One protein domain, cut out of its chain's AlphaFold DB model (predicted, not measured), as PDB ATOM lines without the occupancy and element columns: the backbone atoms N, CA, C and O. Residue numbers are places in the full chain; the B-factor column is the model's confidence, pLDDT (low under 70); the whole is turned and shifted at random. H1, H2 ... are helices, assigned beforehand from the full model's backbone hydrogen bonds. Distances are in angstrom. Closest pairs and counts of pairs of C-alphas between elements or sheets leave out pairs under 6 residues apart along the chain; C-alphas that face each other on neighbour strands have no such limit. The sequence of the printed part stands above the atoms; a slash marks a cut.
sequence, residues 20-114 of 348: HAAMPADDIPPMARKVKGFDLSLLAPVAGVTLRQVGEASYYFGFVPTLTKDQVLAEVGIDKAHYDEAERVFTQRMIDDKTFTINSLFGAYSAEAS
ATOM      1  N   HIS A  20     -38.485 -46.539  31.195       43.91
ATOM      2  CA  HIS A  20     -37.412 -45.974  30.370       43.91
ATOM      3  C   HIS A  20     -36.553 -44.978  31.155       43.91
ATOM      4  O   HIS A  20     -36.939 -43.817  31.301       43.91
ATOM      5  N   ALA A  21     -35.441 -45.450  31.727       54.59
ATOM      6  CA  ALA A  21     -34.547 -44.581  32.470       54.59
ATOM      7  C   ALA A  21     -34.045 -43.529  31.480       54.59
ATOM      8  O   ALA A  21     -33.325 -43.854  30.537       54.59
ATOM      9  N   ALA A  22     -34.514 -42.291  31.631       57.78
ATOM     10  CA  ALA A  22     -34.071 -41.199  30.786       57.78
ATOM     11  C   ALA A  22     -32.555 -41.055  30.954       57.78
ATOM     12  O   ALA A  22     -32.049 -41.091  32.079       57.78
ATOM     13  N   MET A  23     -31.839 -40.916  29.839       64.44
ATOM     14  CA  MET A  23     -30.407 -40.643  29.878       64.44
ATOM     15  C   MET A  23     -30.194 -39.328  30.648       64.44
ATOM     16  O   MET A  23     -30.931 -38.369  30.382       64.44
ATOM     17  N   PRO A  24     -29.257 -39.259  31.613       65.12
ATOM     18  CA  PRO A  24     -28.957 -38.014  32.308       65.12
ATOM     19  C   PRO A  24     -28.716 -36.889  31.301       65.12
ATOM     20  O   PRO A  24     -28.064 -37.086  30.277       65.12
ATOM     21  N   ALA A  25     -29.258 -35.700  31.574       59.38
ATOM     22  CA  ALA A  25     -29.177 -34.580  30.636       59.38
ATOM     23  C   ALA A  25     -27.726 -34.192  30.302       59.38
ATOM     24  O   ALA A  25     -27.487 -33.646  29.230       59.38
ATOM     25  N   ASP A  26     -26.767 -34.498  31.176       60.00
ATOM     26  CA  ASP A  26     -25.339 -34.235  30.975       60.00
ATOM     27  C   ASP A  26     -24.663 -35.243  30.029       60.00
ATOM     28  O   ASP A  26     -23.661 -34.906  29.405       60.00
ATOM     29  N   ASP A  27     -25.269 -36.414  29.810       77.50
ATOM     30  CA  ASP A  27     -24.729 -37.468  28.942       77.50
ATOM     31  C   ASP A  27     -25.138 -37.299  27.468       77.50
ATOM     32  O   ASP A  27     -24.669 -38.031  26.596       77.50
ATOM     33  N   ILE A  28     -26.013 -36.332  27.154       86.06
ATOM     34  CA  ILE A  28     -26.432 -36.037  25.775       86.06
ATOM     35  C   ILE A  28     -25.335 -35.220  25.072       86.06
ATOM     36  O   ILE A  28     -25.125 -34.062  25.460       86.06
ATOM     37  N   PRO A  29     -24.703 -35.726  23.995       89.00
ATOM     38  CA  PRO A  29     -23.632 -35.012  23.305       89.00
ATOM     39  C   PRO A  29     -24.087 -33.657  22.743       89.00
ATOM     40  O   PRO A  29     -25.216 -33.555  22.240       89.00
ATOM     41  N   PRO A  30     -23.231 -32.615  22.767       90.69
ATOM     42  CA  PRO A  30     -23.536 -31.309  22.190       90.69
ATOM     43  C   PRO A  30     -24.088 -31.369  20.764       90.69
ATOM     44  O   PRO A  30     -25.030 -30.636  20.454       90.69
ATOM     45  N   MET A  31     -23.556 -32.254  19.912       88.00
ATOM     46  CA  MET A  31     -24.032 -32.381  18.532       88.00
ATOM     47  C   MET A  31     -25.517 -32.764  18.463       88.00
ATOM     48  O   MET A  31     -26.266 -32.154  17.707       88.00
ATOM     49  N   ALA A  32     -25.985 -33.677  19.321       89.88
ATOM     50  CA  ALA A  32     -27.368 -34.151  19.321       89.88
ATOM     51  C   ALA A  32     -28.357 -33.037  19.690       89.88
ATOM     52  O   ALA A  32     -29.440 -32.942  19.123       89.88
ATOM     53  N   ARG A  33     -27.962 -32.146  20.609       89.69
ATOM     54  CA  ARG A  33     -28.800 -31.022  21.063       89.69
ATOM     55  C   ARG A  33     -28.962 -29.932  20.004       89.69
ATOM     56  O   ARG A  33     -29.916 -29.163  20.059       89.69
ATOM     57  N   LYS A  34     -28.002 -29.823  19.081       87.62
ATOM     58  CA  LYS A  34     -27.953 -28.767  18.059       87.62
ATOM     59  C   LYS A  34     -28.694 -29.145  16.778       87.62
ATOM     60  O   LYS A  34     -29.057 -28.252  16.012       87.62
ATOM     61  N   VAL A  35     -28.915 -30.436  16.524       85.12
ATOM     62  CA  VAL A  35     -29.574 -30.885  15.295       85.12
ATOM     63  C   VAL A  35     -31.071 -30.610  15.363       85.12
ATOM     64  O   VAL A  35     -31.817 -31.186  16.154       85.12
ATOM     65  N   LYS A  36     -31.529 -29.714  14.488       86.44
ATOM     66  CA  LYS A  36     -32.944 -29.377  14.367       86.44
ATOM     67  C   LYS A  36     -33.740 -30.602  13.913       86.44
ATOM     68  O   LYS A  36     -33.470 -31.153  12.853       86.44
ATOM     69  N   GLY A  37     -34.772 -30.953  14.678       86.94
ATOM     70  CA  GLY A  37     -35.679 -32.054  14.350       86.94
ATOM     71  C   GLY A  37     -35.216 -33.427  14.835       86.94
ATOM     72  O   GLY A  37     -35.935 -34.394  14.606       86.94
ATOM     73  N   PHE A  38     -34.072 -33.515  15.522       89.44
ATOM     74  CA  PHE A  38     -33.655 -34.756  16.160       89.44
ATOM     75  C   PHE A  38     -34.465 -35.013  17.439       89.44
ATOM     76  O   PHE A  38     -34.591 -34.134  18.297       89.44
ATOM     77  N   ASP A  39     -35.006 -36.223  17.573       90.56
ATOM     78  CA  ASP A  39     -35.688 -36.665  18.787       90.56
ATOM     79  C   ASP A  39     -34.679 -37.268  19.775       90.56
ATOM     80  O   ASP A  39     -34.218 -38.400  19.623       90.56
ATOM     81  N   LEU A  40     -34.366 -36.513  20.832       91.88
ATOM     82  CA  LEU A  40     -33.443 -36.934  21.892       91.88
ATOM     83  C   LEU A  40     -33.891 -38.215  22.613       91.88
ATOM     84  O   LEU A  40     -33.050 -38.903  23.192       91.88
ATOM     85  N   SER A  41     -35.184 -38.565  22.576       90.56
ATOM     86  CA  SER A  41     -35.686 -39.800  23.187       90.56
ATOM     87  C   SER A  41     -35.102 -41.057  22.531       90.56
ATOM     88  O   SER A  41     -34.964 -42.094  23.185       90.56
ATOM     89  N   LEU A  42     -34.647 -40.949  21.278       91.62
ATOM     90  CA  LEU A  42     -33.996 -42.039  20.557       91.62
ATOM     91  C   LEU A  42     -32.627 -42.422  21.150       91.62
ATOM     92  O   LEU A  42     -32.112 -43.502  20.855       91.62
ATOM     93  N   LEU A  43     -32.049 -41.591  22.025       93.31
ATOM     94  CA  LEU A  43     -30.809 -41.897  22.749       93.31
ATOM     95  C   LEU A  43     -31.037 -42.631  24.077       93.31
ATOM     96  O   LEU A  43     -30.067 -43.018  24.724       93.31
ATOM     97  N   ALA A  44     -32.289 -42.842  24.494       92.94
ATOM     98  CA  ALA A  44     -32.579 -43.516  25.756       92.94
ATOM     99  C   ALA A  44     -31.960 -44.932  25.794       92.94
ATOM    100  O   ALA A  44     -32.101 -45.669  24.811       92.94
ATOM    101  N   PRO A  45     -31.325 -45.348  26.907       94.12
ATOM    102  CA  PRO A  45     -30.786 -46.697  27.054       94.12
ATOM    103  C   PRO A  45     -31.833 -47.786  26.782       94.12
ATOM    104  O   PRO A  45     -33.014 -47.631  27.101       94.12
ATOM    105  N   VAL A  46     -31.390 -48.911  26.227       93.94
ATOM    106  CA  VAL A  46     -32.222 -50.087  25.941       93.94
ATOM    107  C   VAL A  46     -31.737 -51.226  26.816       93.94
ATOM    108  O   VAL A  46     -30.566 -51.580  26.758       93.94
ATOM    109  N   ALA A  47     -32.614 -51.773  27.659       90.94
ATOM    110  CA  ALA A  47     -32.252 -52.826  28.612       90.94
ATOM    111  C   ALA A  47     -31.009 -52.482  29.473       90.94
ATOM    112  O   ALA A  47     -30.193 -53.341  29.783       90.94
ATOM    113  N   GLY A  48     -30.850 -51.204  29.841       90.88
ATOM    114  CA  GLY A  48     -29.693 -50.715  30.604       90.88
ATOM    115  C   GLY A  48     -28.424 -50.466  29.780       90.88
ATOM    116  O   GLY A  48     -27.433 -50.015  30.344       90.88
ATOM    117  N   VAL A  49     -28.454 -50.698  28.465       94.50
ATOM    118  CA  VAL A  49     -27.324 -50.507  27.546       94.50
ATOM    119  C   VAL A  49     -27.455 -49.186  26.797       94.50
ATOM    120  O   VAL A  49     -28.505 -48.863  26.237       94.50
ATOM    121  N   THR A  50     -26.374 -48.414  26.774       95.56
ATOM    122  CA  THR A  50     -26.296 -47.124  26.073       95.56
ATOM    123  C   THR A  50     -25.848 -47.284  24.617       95.56
ATOM    124  O   THR A  50     -25.162 -48.245  24.270       95.56
ATOM    125  N   LEU A  51     -26.154 -46.301  23.758       93.25
ATOM    126  CA  LEU A  51     -25.642 -46.275  22.379       93.25
ATOM    127  C   LEU A  51     -24.103 -46.300  22.334       93.25
ATOM    128  O   LEU A  51     -23.525 -46.928  21.451       93.25
ATOM    129  N   ARG A  52     -23.444 -45.654  23.308       94.75
ATOM    130  CA  ARG A  52     -21.980 -45.632  23.435       94.75
ATOM    131  C   ARG A  52     -21.403 -47.027  23.617       94.75
ATOM    132  O   ARG A  52     -20.505 -47.407  22.879       94.75
ATOM    133  N   GLN A  53     -21.984 -47.803  24.529       95.06
ATOM    134  CA  GLN A  53     -21.601 -49.193  24.765       95.06
ATOM    135  C   GLN A  53     -21.808 -50.072  23.519       95.06
ATOM    136  O   GLN A  53     -20.959 -50.899  23.197       95.06
ATOM    137  N   VAL A  54     -22.897 -49.873  22.763       88.50
ATOM    138  CA  VAL A  54     -23.104 -50.606  21.498       88.50
ATOM    139  C   VAL A  54     -22.056 -50.218  20.446       88.50
ATOM    140  O   VAL A  54     -21.523 -51.098  19.769       88.50
ATOM    141  N   GLY A  55     -21.727 -48.929  20.317       85.50
ATOM    142  CA  GLY A  55     -20.686 -48.441  19.402       85.50
ATOM    143  C   GLY A  55     -19.292 -48.975  19.744       85.50
ATOM    144  O   GLY A  55     -18.579 -49.452  18.860       85.50
ATOM    145  N   GLU A  56     -18.938 -48.972  21.028       90.94
ATOM    146  CA  GLU A  56     -17.679 -49.521  21.538       90.94
ATOM    147  C   GLU A  56     -17.566 -51.030  21.274       90.94
ATOM    148  O   GLU A  56     -16.588 -51.486  20.682       90.94
ATOM    149  N   ALA A  57     -18.598 -51.813  21.608       83.44
ATOM    150  CA  ALA A  57     -18.619 -53.247  21.315       83.44
ATOM    151  C   ALA A  57     -18.496 -53.527  19.805       83.44
ATOM    152  O   ALA A  57     -17.773 -54.437  19.394       83.44
ATOM    153  N   SER A  58     -19.143 -52.709  18.966       85.19
ATOM    154  CA  SER A  58     -19.073 -52.830  17.503       85.19
ATOM    155  C   SER A  58     -17.659 -52.610  16.962       85.19
ATOM    156  O   SER A  58     -17.244 -53.318  16.043       85.19
ATOM    157  N   TYR A  59     -16.894 -51.684  17.554       86.88
ATOM    158  CA  TYR A  59     -15.479 -51.513  17.217       86.88
ATOM    159  C   TYR A  59     -14.693 -52.798  17.501       86.88
ATOM    160  O   TYR A  59     -14.000 -53.319  16.625       86.88
ATOM    161  N   TYR A  60     -14.837 -53.353  18.706       84.25
ATOM    162  CA  TYR A  60     -14.117 -54.559  19.105       84.25
ATOM    163  C   TYR A  60     -14.451 -55.771  18.230       84.25
ATOM    164  O   TYR A  60     -13.534 -56.479  17.807       84.25
ATOM    165  N   PHE A  61     -15.727 -55.980  17.885       80.50
ATOM    166  CA  PHE A  61     -16.126 -57.056  16.970       80.50
ATOM    167  C   PHE A  61     -15.520 -56.912  15.572       80.50
ATOM    168  O   PHE A  61     -15.177 -57.918  14.952       80.50
ATOM    169  N   GLY A  62     -15.407 -55.682  15.066       76.19
ATOM    170  CA  GLY A  62     -14.901 -55.419  13.720       76.19
ATOM    171  C   GLY A  62     -13.377 -55.455  13.613       76.19
ATOM    172  O   GLY A  62     -12.845 -55.905  12.598       76.19
ATOM    173  N   PHE A  63     -12.675 -54.988  14.649       78.88
ATOM    174  CA  PHE A  63     -11.268 -54.590  14.528       78.88
ATOM    175  C   PHE A  63     -10.320 -55.230  15.542       78.88
ATOM    176  O   PHE A  63      -9.106 -55.078  15.405       78.88
ATOM    177  N   VAL A  64     -10.830 -55.986  16.520       79.00
ATOM    178  CA  VAL A  64     -10.001 -56.721  17.488       79.00
ATOM    179  C   VAL A  64     -10.274 -58.226  17.356       79.00
ATOM    180  O   VAL A  64     -10.956 -58.823  18.189       79.00
ATOM    181  N   PRO A  65      -9.732 -58.881  16.307       71.19
ATOM    182  CA  PRO A  65     -10.076 -60.262  15.949       71.19
ATOM    183  C   PRO A  65      -9.612 -61.310  16.972       71.19
ATOM    184  O   PRO A  65      -9.934 -62.489  16.842       71.19
ATOM    185  N   THR A  66      -8.823 -60.907  17.969       79.00
ATOM    186  CA  THR A  66      -8.337 -61.773  19.048       79.00
ATOM    187  C   THR A  66      -9.365 -62.000  20.151       79.00
ATOM    188  O   THR A  66      -9.178 -62.922  20.945       79.00
ATOM    189  N   LEU A  67     -10.427 -61.191  20.220       79.06
ATOM    190  CA  LEU A  67     -11.464 -61.308  21.241       79.06
ATOM    191  C   LEU A  67     -12.664 -62.104  20.719       79.06
ATOM    192  O   LEU A  67     -13.168 -61.873  19.621       79.06
ATOM    193  N   THR A  68     -13.156 -63.042  21.527       85.38
ATOM    194  CA  THR A  68     -14.443 -63.701  21.280       85.38
ATOM    195  C   THR A  68     -15.602 -62.750  21.572       85.38
ATOM    196  O   THR A  68     -15.437 -61.764  22.294       85.38
ATOM    197  N   LYS A  69     -16.812 -63.073  21.078       81.88
ATOM    198  CA  LYS A  69     -17.999 -62.246  21.348       81.88
ATOM    199  C   LYS A  69     -18.197 -62.010  22.852       81.88
ATOM    200  O   LYS A  69     -18.420 -60.881  23.269       81.88
ATOM    201  N   ASP A  70     -18.040 -63.056  23.658       87.62
ATOM    202  CA  ASP A  70     -18.219 -62.974  25.110       87.62
ATOM    203  C   ASP A  70     -17.129 -62.134  25.793       87.62
ATOM    204  O   ASP A  70     -17.420 -61.424  26.750       87.62
ATOM    205  N   GLN A  71     -15.887 -62.168  25.293       90.81
ATOM    206  CA  GLN A  71     -14.800 -61.333  25.815       90.81
ATOM    207  C   GLN A  71     -15.031 -59.849  25.527       90.81
ATOM    208  O   GLN A  71     -14.836 -59.028  26.414       90.81
ATOM    209  N   VAL A  72     -15.490 -59.509  24.320       86.38
ATOM    210  CA  VAL A  72     -15.850 -58.125  23.973       86.38
ATOM    211  C   VAL A  72     -16.982 -57.617  24.860       86.38
ATOM    212  O   VAL A  72     -16.906 -56.521  25.401       86.38
ATOM    213  N   LEU A  73     -18.035 -58.416  25.033       91.12
ATOM    214  CA  LEU A  73     -19.174 -58.016  25.854       91.12
ATOM    215  C   LEU A  73     -18.788 -57.845  27.327       91.12
ATOM    216  O   LEU A  73     -19.228 -56.888  27.963       91.12
ATOM    217  N   ALA A  74     -17.909 -58.708  27.843       92.38
ATOM    218  CA  ALA A  74     -17.345 -58.553  29.179       92.38
ATOM    219  C   ALA A  74     -16.510 -57.268  29.320       92.38
ATOM    220  O   ALA A  74     -16.654 -56.582  30.329       92.38
ATOM    221  N   GLU A  75     -15.694 -56.919  28.318       89.94
ATOM    222  CA  GLU A  75     -14.880 -55.692  28.306       89.94
ATOM    223  C   GLU A  75     -15.752 -54.432  28.397       89.94
ATOM    224  O   GLU A  75     -15.471 -53.529  29.180       89.94
ATOM    225  N   VAL A  76     -16.866 -54.400  27.658       90.69
ATOM    226  CA  VAL A  76     -17.804 -53.260  27.648       90.69
ATOM    227  C   VAL A  76     -18.819 -53.319  28.810       90.69
ATOM    228  O   VAL A  76     -19.623 -52.404  29.017       90.69
ATOM    229  N   GLY A  77     -18.786 -54.388  29.612       93.12
ATOM    230  CA  GLY A  77     -19.641 -54.557  30.786       93.12
ATOM    231  C   GLY A  77     -21.114 -54.808  30.456       93.12
ATOM    232  O   GLY A  77     -21.992 -54.341  31.182       93.12
ATOM    233  N   ILE A  78     -21.398 -55.526  29.367       92.75
ATOM    234  CA  ILE A  78     -22.752 -55.867  28.911       92.75
ATOM    235  C   ILE A  78     -22.889 -57.390  28.855       92.75
ATOM    236  O   ILE A  78     -21.959 -58.084  28.457       92.75
ATOM    237  N   ASP A  79     -24.049 -57.947  29.191       93.44
ATOM    238  CA  ASP A  79     -24.320 -59.351  28.888       93.44
ATOM    239  C   ASP A  79     -24.908 -59.561  27.482       93.44
ATOM    240  O   ASP A  79     -25.557 -58.694  26.896       93.44
ATOM    241  N   LYS A  80     -24.740 -60.802  27.015       89.56
ATOM    242  CA  LYS A  80     -25.549 -61.507  26.012       89.56
ATOM    243  C   LYS A  80     -26.813 -60.785  25.533       89.56
ATOM    244  O   LYS A  80     -26.900 -60.222  24.441       89.56
ATOM    245  N   ALA A  81     -27.835 -60.953  26.362       92.31
ATOM    246  CA  ALA A  81     -29.214 -60.696  25.999       92.31
ATOM    247  C   ALA A  81     -29.494 -59.196  25.930       92.31
ATOM    248  O   ALA A  81     -30.224 -58.750  25.047       92.31
ATOM    249  N   HIS A  82     -28.884 -58.419  26.826       93.00
ATOM    250  CA  HIS A  82     -29.012 -56.970  26.794       93.00
ATOM    251  C   HIS A  82     -28.311 -56.348  25.581       93.00
ATOM    252  O   HIS A  82     -28.873 -55.429  24.988       93.00
ATOM    253  N   TYR A  83     -27.150 -56.866  25.158       89.88
ATOM    254  CA  TYR A  83     -26.509 -56.403  23.924       89.88
ATOM    255  C   TYR A  83     -27.367 -56.698  22.690       89.88
ATOM    256  O   TYR A  83     -27.644 -55.782  21.923       89.88
ATOM    257  N   ASP A  84     -27.816 -57.947  22.516       86.75
ATOM    258  CA  ASP A  84     -28.580 -58.349  21.328       86.75
ATOM    259  C   ASP A  84     -29.905 -57.545  21.214       86.75
ATOM    260  O   ASP A  84     -30.311 -57.143  20.121       86.75
ATOM    261  N   GLU A  85     -30.568 -57.242  22.338       91.81
ATOM    262  CA  GLU A  85     -31.762 -56.383  22.346       91.81
ATOM    263  C   GLU A  85     -31.430 -54.912  22.048       91.81
ATOM    264  O   GLU A  85     -32.126 -54.262  21.261       91.81
ATOM    265  N   ALA A  86     -30.360 -54.376  22.638       91.06
ATOM    266  CA  ALA A  86     -29.940 -52.998  22.412       91.06
ATOM    267  C   ALA A  86     -29.487 -52.757  20.968       91.06
ATOM    268  O   ALA A  86     -29.920 -51.779  20.361       91.06
ATOM    269  N   GLU A  87     -28.681 -53.653  20.395       84.62
ATOM    270  CA  GLU A  87     -28.254 -53.615  18.992       84.62
ATOM    271  C   GLU A  87     -29.471 -53.557  18.064       84.62
ATOM    272  O   GLU A  87     -29.574 -52.669  17.216       84.62
ATOM    273  N   ARG A  88     -30.443 -54.456  18.261       90.75
ATOM    274  CA  ARG A  88     -31.666 -54.507  17.455       90.75
ATOM    275  C   ARG A  88     -32.453 -53.197  17.526       90.75
ATOM    276  O   ARG A  88     -32.883 -52.677  16.495       90.75
ATOM    277  N   VAL A  89     -32.666 -52.663  18.729       91.12
ATOM    278  CA  VAL A  89     -33.445 -51.430  18.922       91.12
ATOM    279  C   VAL A  89     -32.700 -50.210  18.385       91.12
ATOM    280  O   VAL A  89     -33.307 -49.407  17.681       91.12
ATOM    281  N   PHE A  90     -31.404 -50.059  18.663       85.38
ATOM    282  CA  PHE A  90     -30.630 -48.928  18.150       85.38
ATOM    283  C   PHE A  90     -30.462 -48.978  16.631       85.38
ATOM    284  O   PHE A  90     -30.576 -47.931  16.001       85.38
ATOM    285  N   THR A  91     -30.303 -50.156  16.020       80.94
ATOM    286  CA  THR A  91     -30.335 -50.299  14.555       80.94
ATOM    287  C   THR A  91     -31.657 -49.810  13.974       80.94
ATOM    288  O   THR A  91     -31.657 -49.035  13.019       80.94
ATOM    289  N   GLN A  92     -32.789 -50.177  14.580       84.19
ATOM    290  CA  GLN A  92     -34.084 -49.667  14.133       84.19
ATOM    291  C   GLN A  92     -34.180 -48.141  14.293       84.19
ATOM    292  O   GLN A  92     -34.605 -47.450  13.371       84.19
ATOM    293  N   ARG A  93     -33.708 -47.590  15.417       88.00
ATOM    294  CA  ARG A  93     -33.681 -46.135  15.623       88.00
ATOM    295  C   ARG A  93     -32.785 -45.421  14.608       88.00
ATOM    296  O   ARG A  93     -33.167 -44.356  14.145       88.00
ATOM    297  N   MET A  94     -31.645 -46.001  14.227       81.94
ATOM    298  CA  MET A  94     -30.781 -45.469  13.162       81.94
ATOM    299  C   MET A  94     -31.492 -45.426  11.801       81.94
ATOM    300  O   MET A  94     -31.302 -44.473  11.054       81.94
ATOM    301  N   ILE A  95     -32.335 -46.417  11.487       79.94
ATOM    302  CA  ILE A  95     -33.155 -46.445  10.259       79.94
ATOM    303  C   ILE A  95     -34.259 -45.369  10.298       79.94
ATOM    304  O   ILE A  95     -34.583 -44.729   9.284       79.94
ATOM    305  N   ASP A  96     -34.864 -45.175  11.467       80.44
ATOM    306  CA  ASP A  96     -35.983 -44.252  11.651       80.44
ATOM    307  C   ASP A  96     -35.533 -42.788  11.761       80.44
ATOM    308  O   ASP A  96     -36.256 -41.893  11.316       80.44
ATOM    309  N   ASP A  97     -34.324 -42.542  12.269       78.69
ATOM    310  CA  ASP A  97     -33.728 -41.217  12.412       78.69
ATOM    311  C   ASP A  97     -33.412 -40.565  11.055       78.69
ATOM    312  O   ASP A  97     -32.411 -40.849  10.396       78.69
ATOM    313  N   LYS A  98     -34.262 -39.616  10.651       79.88
ATOM    314  CA  LYS A  98     -34.111 -38.869   9.392       79.88
ATOM    315  C   LYS A  98     -33.064 -37.761   9.452       79.88
ATOM    316  O   LYS A  98     -32.763 -37.181   8.412       79.88
ATOM    317  N   THR A  99     -32.514 -37.457  10.628       78.19
ATOM    318  CA  THR A  99     -31.418 -36.490  10.770       78.19
ATOM    319  C   THR A  99     -30.045 -37.158  10.786       78.19
ATOM    320  O   THR A  99     -29.046 -36.450  10.903       78.19
ATOM    321  N   PHE A 100     -29.982 -38.494  10.678       80.31
ATOM    322  CA  PHE A 100     -28.759 -39.312  10.709       80.31
ATOM    323  C   PHE A 100     -27.885 -39.113  11.961       80.31
ATOM    324  O   PHE A 100     -26.733 -39.543  12.009       80.31
ATOM    325  N   THR A 101     -28.429 -38.490  13.003       82.81
ATOM    326  CA  THR A 101     -27.719 -38.133  14.229       82.81
ATOM    327  C   THR A 101     -27.316 -39.363  15.030       82.81
ATOM    328  O   THR A 101     -26.189 -39.424  15.510       82.81
ATOM    329  N   ILE A 102     -28.173 -40.382  15.132       82.75
ATOM    330  CA  ILE A 102     -27.833 -41.633  15.828       82.75
ATOM    331  C   ILE A 102     -26.699 -42.349  15.104       82.75
ATOM    332  O   ILE A 102     -25.784 -42.830  15.762       82.75
ATOM    333  N   ASN A 103     -26.717 -42.370  13.769       81.75
ATOM    334  CA  ASN A 103     -25.650 -42.983  12.980       81.75
ATOM    335  C   ASN A 103     -24.309 -42.254  13.187       81.75
ATOM    336  O   ASN A 103     -23.277 -42.889  13.396       81.75
ATOM    337  N   SER A 104     -24.326 -40.918  13.213       81.56
ATOM    338  CA  SER A 104     -23.140 -40.113  13.522       81.56
ATOM    339  C   SER A 104     -22.605 -40.357  14.932       81.56
ATOM    340  O   SER A 104     -21.400 -40.515  15.113       81.56
ATOM    341  N   LEU A 105     -23.489 -40.421  15.933       85.56
ATOM    342  CA  LEU A 105     -23.111 -40.716  17.316       85.56
ATOM    343  C   LEU A 105     -22.565 -42.135  17.463       85.56
ATOM    344  O   LEU A 105     -21.539 -42.324  18.107       85.56
ATOM    345  N   PHE A 106     -23.209 -43.120  16.836       85.44
ATOM    346  CA  PHE A 106     -22.742 -44.502  16.803       85.44
ATOM    347  C   PHE A 106     -21.327 -44.595  16.219       85.44
ATOM    348  O   PHE A 106     -20.439 -45.167  16.852       85.44
ATOM    349  N   GLY A 107     -21.093 -43.965  15.063       82.31
ATOM    350  CA  GLY A 107     -19.769 -43.902  14.446       82.31
ATOM    351  C   GLY A 107     -18.735 -43.204  15.334       82.31
ATOM    352  O   GLY A 107     -17.608 -43.680  15.444       82.31
ATOM    353  N   ALA A 108     -19.116 -42.125  16.026       87.19
ATOM    354  CA  ALA A 108     -18.235 -41.430  16.963       87.19
ATOM    355  C   ALA A 108     -17.876 -42.294  18.183       87.19
ATOM    356  O   ALA A 108     -16.708 -42.371  18.545       87.19
ATOM    357  N   TYR A 109     -18.842 -42.985  18.790       91.00
ATOM    358  CA  TYR A 109     -18.579 -43.881  19.918       91.00
ATOM    359  C   TYR A 109     -17.741 -45.098  19.519       91.00
ATOM    360  O   TYR A 109     -16.863 -45.511  20.270       91.00
ATOM    361  N   SER A 110     -17.947 -45.629  18.312       87.75
ATOM    362  CA  SER A 110     -17.075 -46.665  17.751       87.75
ATOM    363  C   SER A 110     -15.647 -46.143  17.535       87.75
ATOM    364  O   SER A 110     -14.683 -46.784  17.941       87.75
ATOM    365  N   ALA A 111     -15.493 -44.936  16.979       88.44
ATOM    366  CA  ALA A 111     -14.187 -44.313  16.776       88.44
ATOM    367  C   ALA A 111     -13.472 -43.974  18.098       88.44
ATOM    368  O   ALA A 111     -12.244 -44.031  18.167       88.44
ATOM    369  N   GLU A 112     -14.210 -43.675  19.167       93.62
ATOM    370  CA  GLU A 112     -13.649 -43.423  20.498       93.62
ATOM    371  C   GLU A 112     -12.912 -44.648  21.063       93.62
ATOM    372  O   GLU A 112     -11.869 -44.500  21.704       93.62
ATOM    373  N   ALA A 113     -13.399 -45.849  20.738       92.12
ATOM    374  CA  ALA A 113     -12.807 -47.129  21.121       92.12
ATOM    375  C   ALA A 113     -11.556 -47.507  20.303       92.12
ATOM    376  O   ALA A 113     -10.978 -48.572  20.516       92.12
ATOM    377  N   SER A 114     -11.107 -46.642  19.383       93.06
ATOM    378  CA  SER A 114      -9.966 -46.919  18.505       93.06
ATOM    379  C   SER A 114      -8.705 -47.335  19.266       93.06
ATOM    380  O   SER A 114      -8.288 -46.706  20.244       93.06
TER     381      SER A 114
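This is residues 20 to 114 of the 348 residues of an uncharacterized protein of Beijerinckiaceae bacterium RH AL1 (UniProt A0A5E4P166). Three helices make the core: H3 in the middle, H6 packed closely on it and crossing it steeply, and the long H5 crossing the first part of H3 nearly at a right angle. H4 packs on H3 toward one end of the long axis, while the short helices H1 and H2 lie toward the other end, where H5 ends and H6 begins. The printed part has 95 residues with six named helices, H1 to H6 in that order, and no named strand; the class is all helix. The whole is compact, with a radius of gyration of the C-alphas of 13.1 A, yet elongated in outline, spanning 41 by 26 by 25 A.

H1, residues 30 to 34, is close to but not clearly touching H6, residues 101 to 112; their closest C-alphas, of Ala 32 and Thr 101, are 6.5 A apart. H2, residues 40 to 43, is close to but not clearly touching H5, residues 80 to 96, with the closest C-alphas, of Leu 42 and Arg 93, 6.4 A apart. H3, residues 51 to 63, touches H6 with 22 pairs of C-alphas within 8 A, the closest Gly 55 and Ser 110 at 4.3 A, at a steep tilt of 54 degrees, the same way. With residues 51 to 54 alone, H3 touches residues 83 to 90 of H5, about perpendicular at 77 degrees; the closest C-alphas, of Val 54 and Glu 87, are 6.5 A apart. H4, residues 69 to 76, touches H3 at a steep tilt of 46 degrees, opposite ways, the closest C-alphas being Ala 57 and Val 72 at 6.2 A. H5 touches H4 only at the corner, and only just, with 3 pairs of C-alphas within 8 A, the closest Leu 73 and Lys 80 at 7.3 A. H5 and H6 also touch only at the corner, and only just, with 3 such pairs, the closest Met 94 and Ile 102 at 5.5 A. H4 and H6 are apart. Every O i to N i+4 pair is within hydrogen-bond range in H1, H3, H4, H5 and H6; H2 is too short for such a pair.

H1 begins at C-alpha 30, (-23.536, -31.309, 22.190), and is 6.6 A long; H2 is 5.7 A long. H3 measures 18.4 A, H4 11.0 A and H5 24.8 A, H5 beginning at C-alpha 80, (-25.549, -61.507, 26.012). H6 is 16.3 A long and ends at C-alpha 112, (-13.649, -43.423, 20.498).

The C-alphas farthest apart, of Lys 36 and Thr 66, are 41.0 A from each other. The printed part has no cut and no long link; the link from H2 to H3 is short, the others tight. Mean pLDDT of the printed part is 85.1, and residues 20 to 26 are under 70.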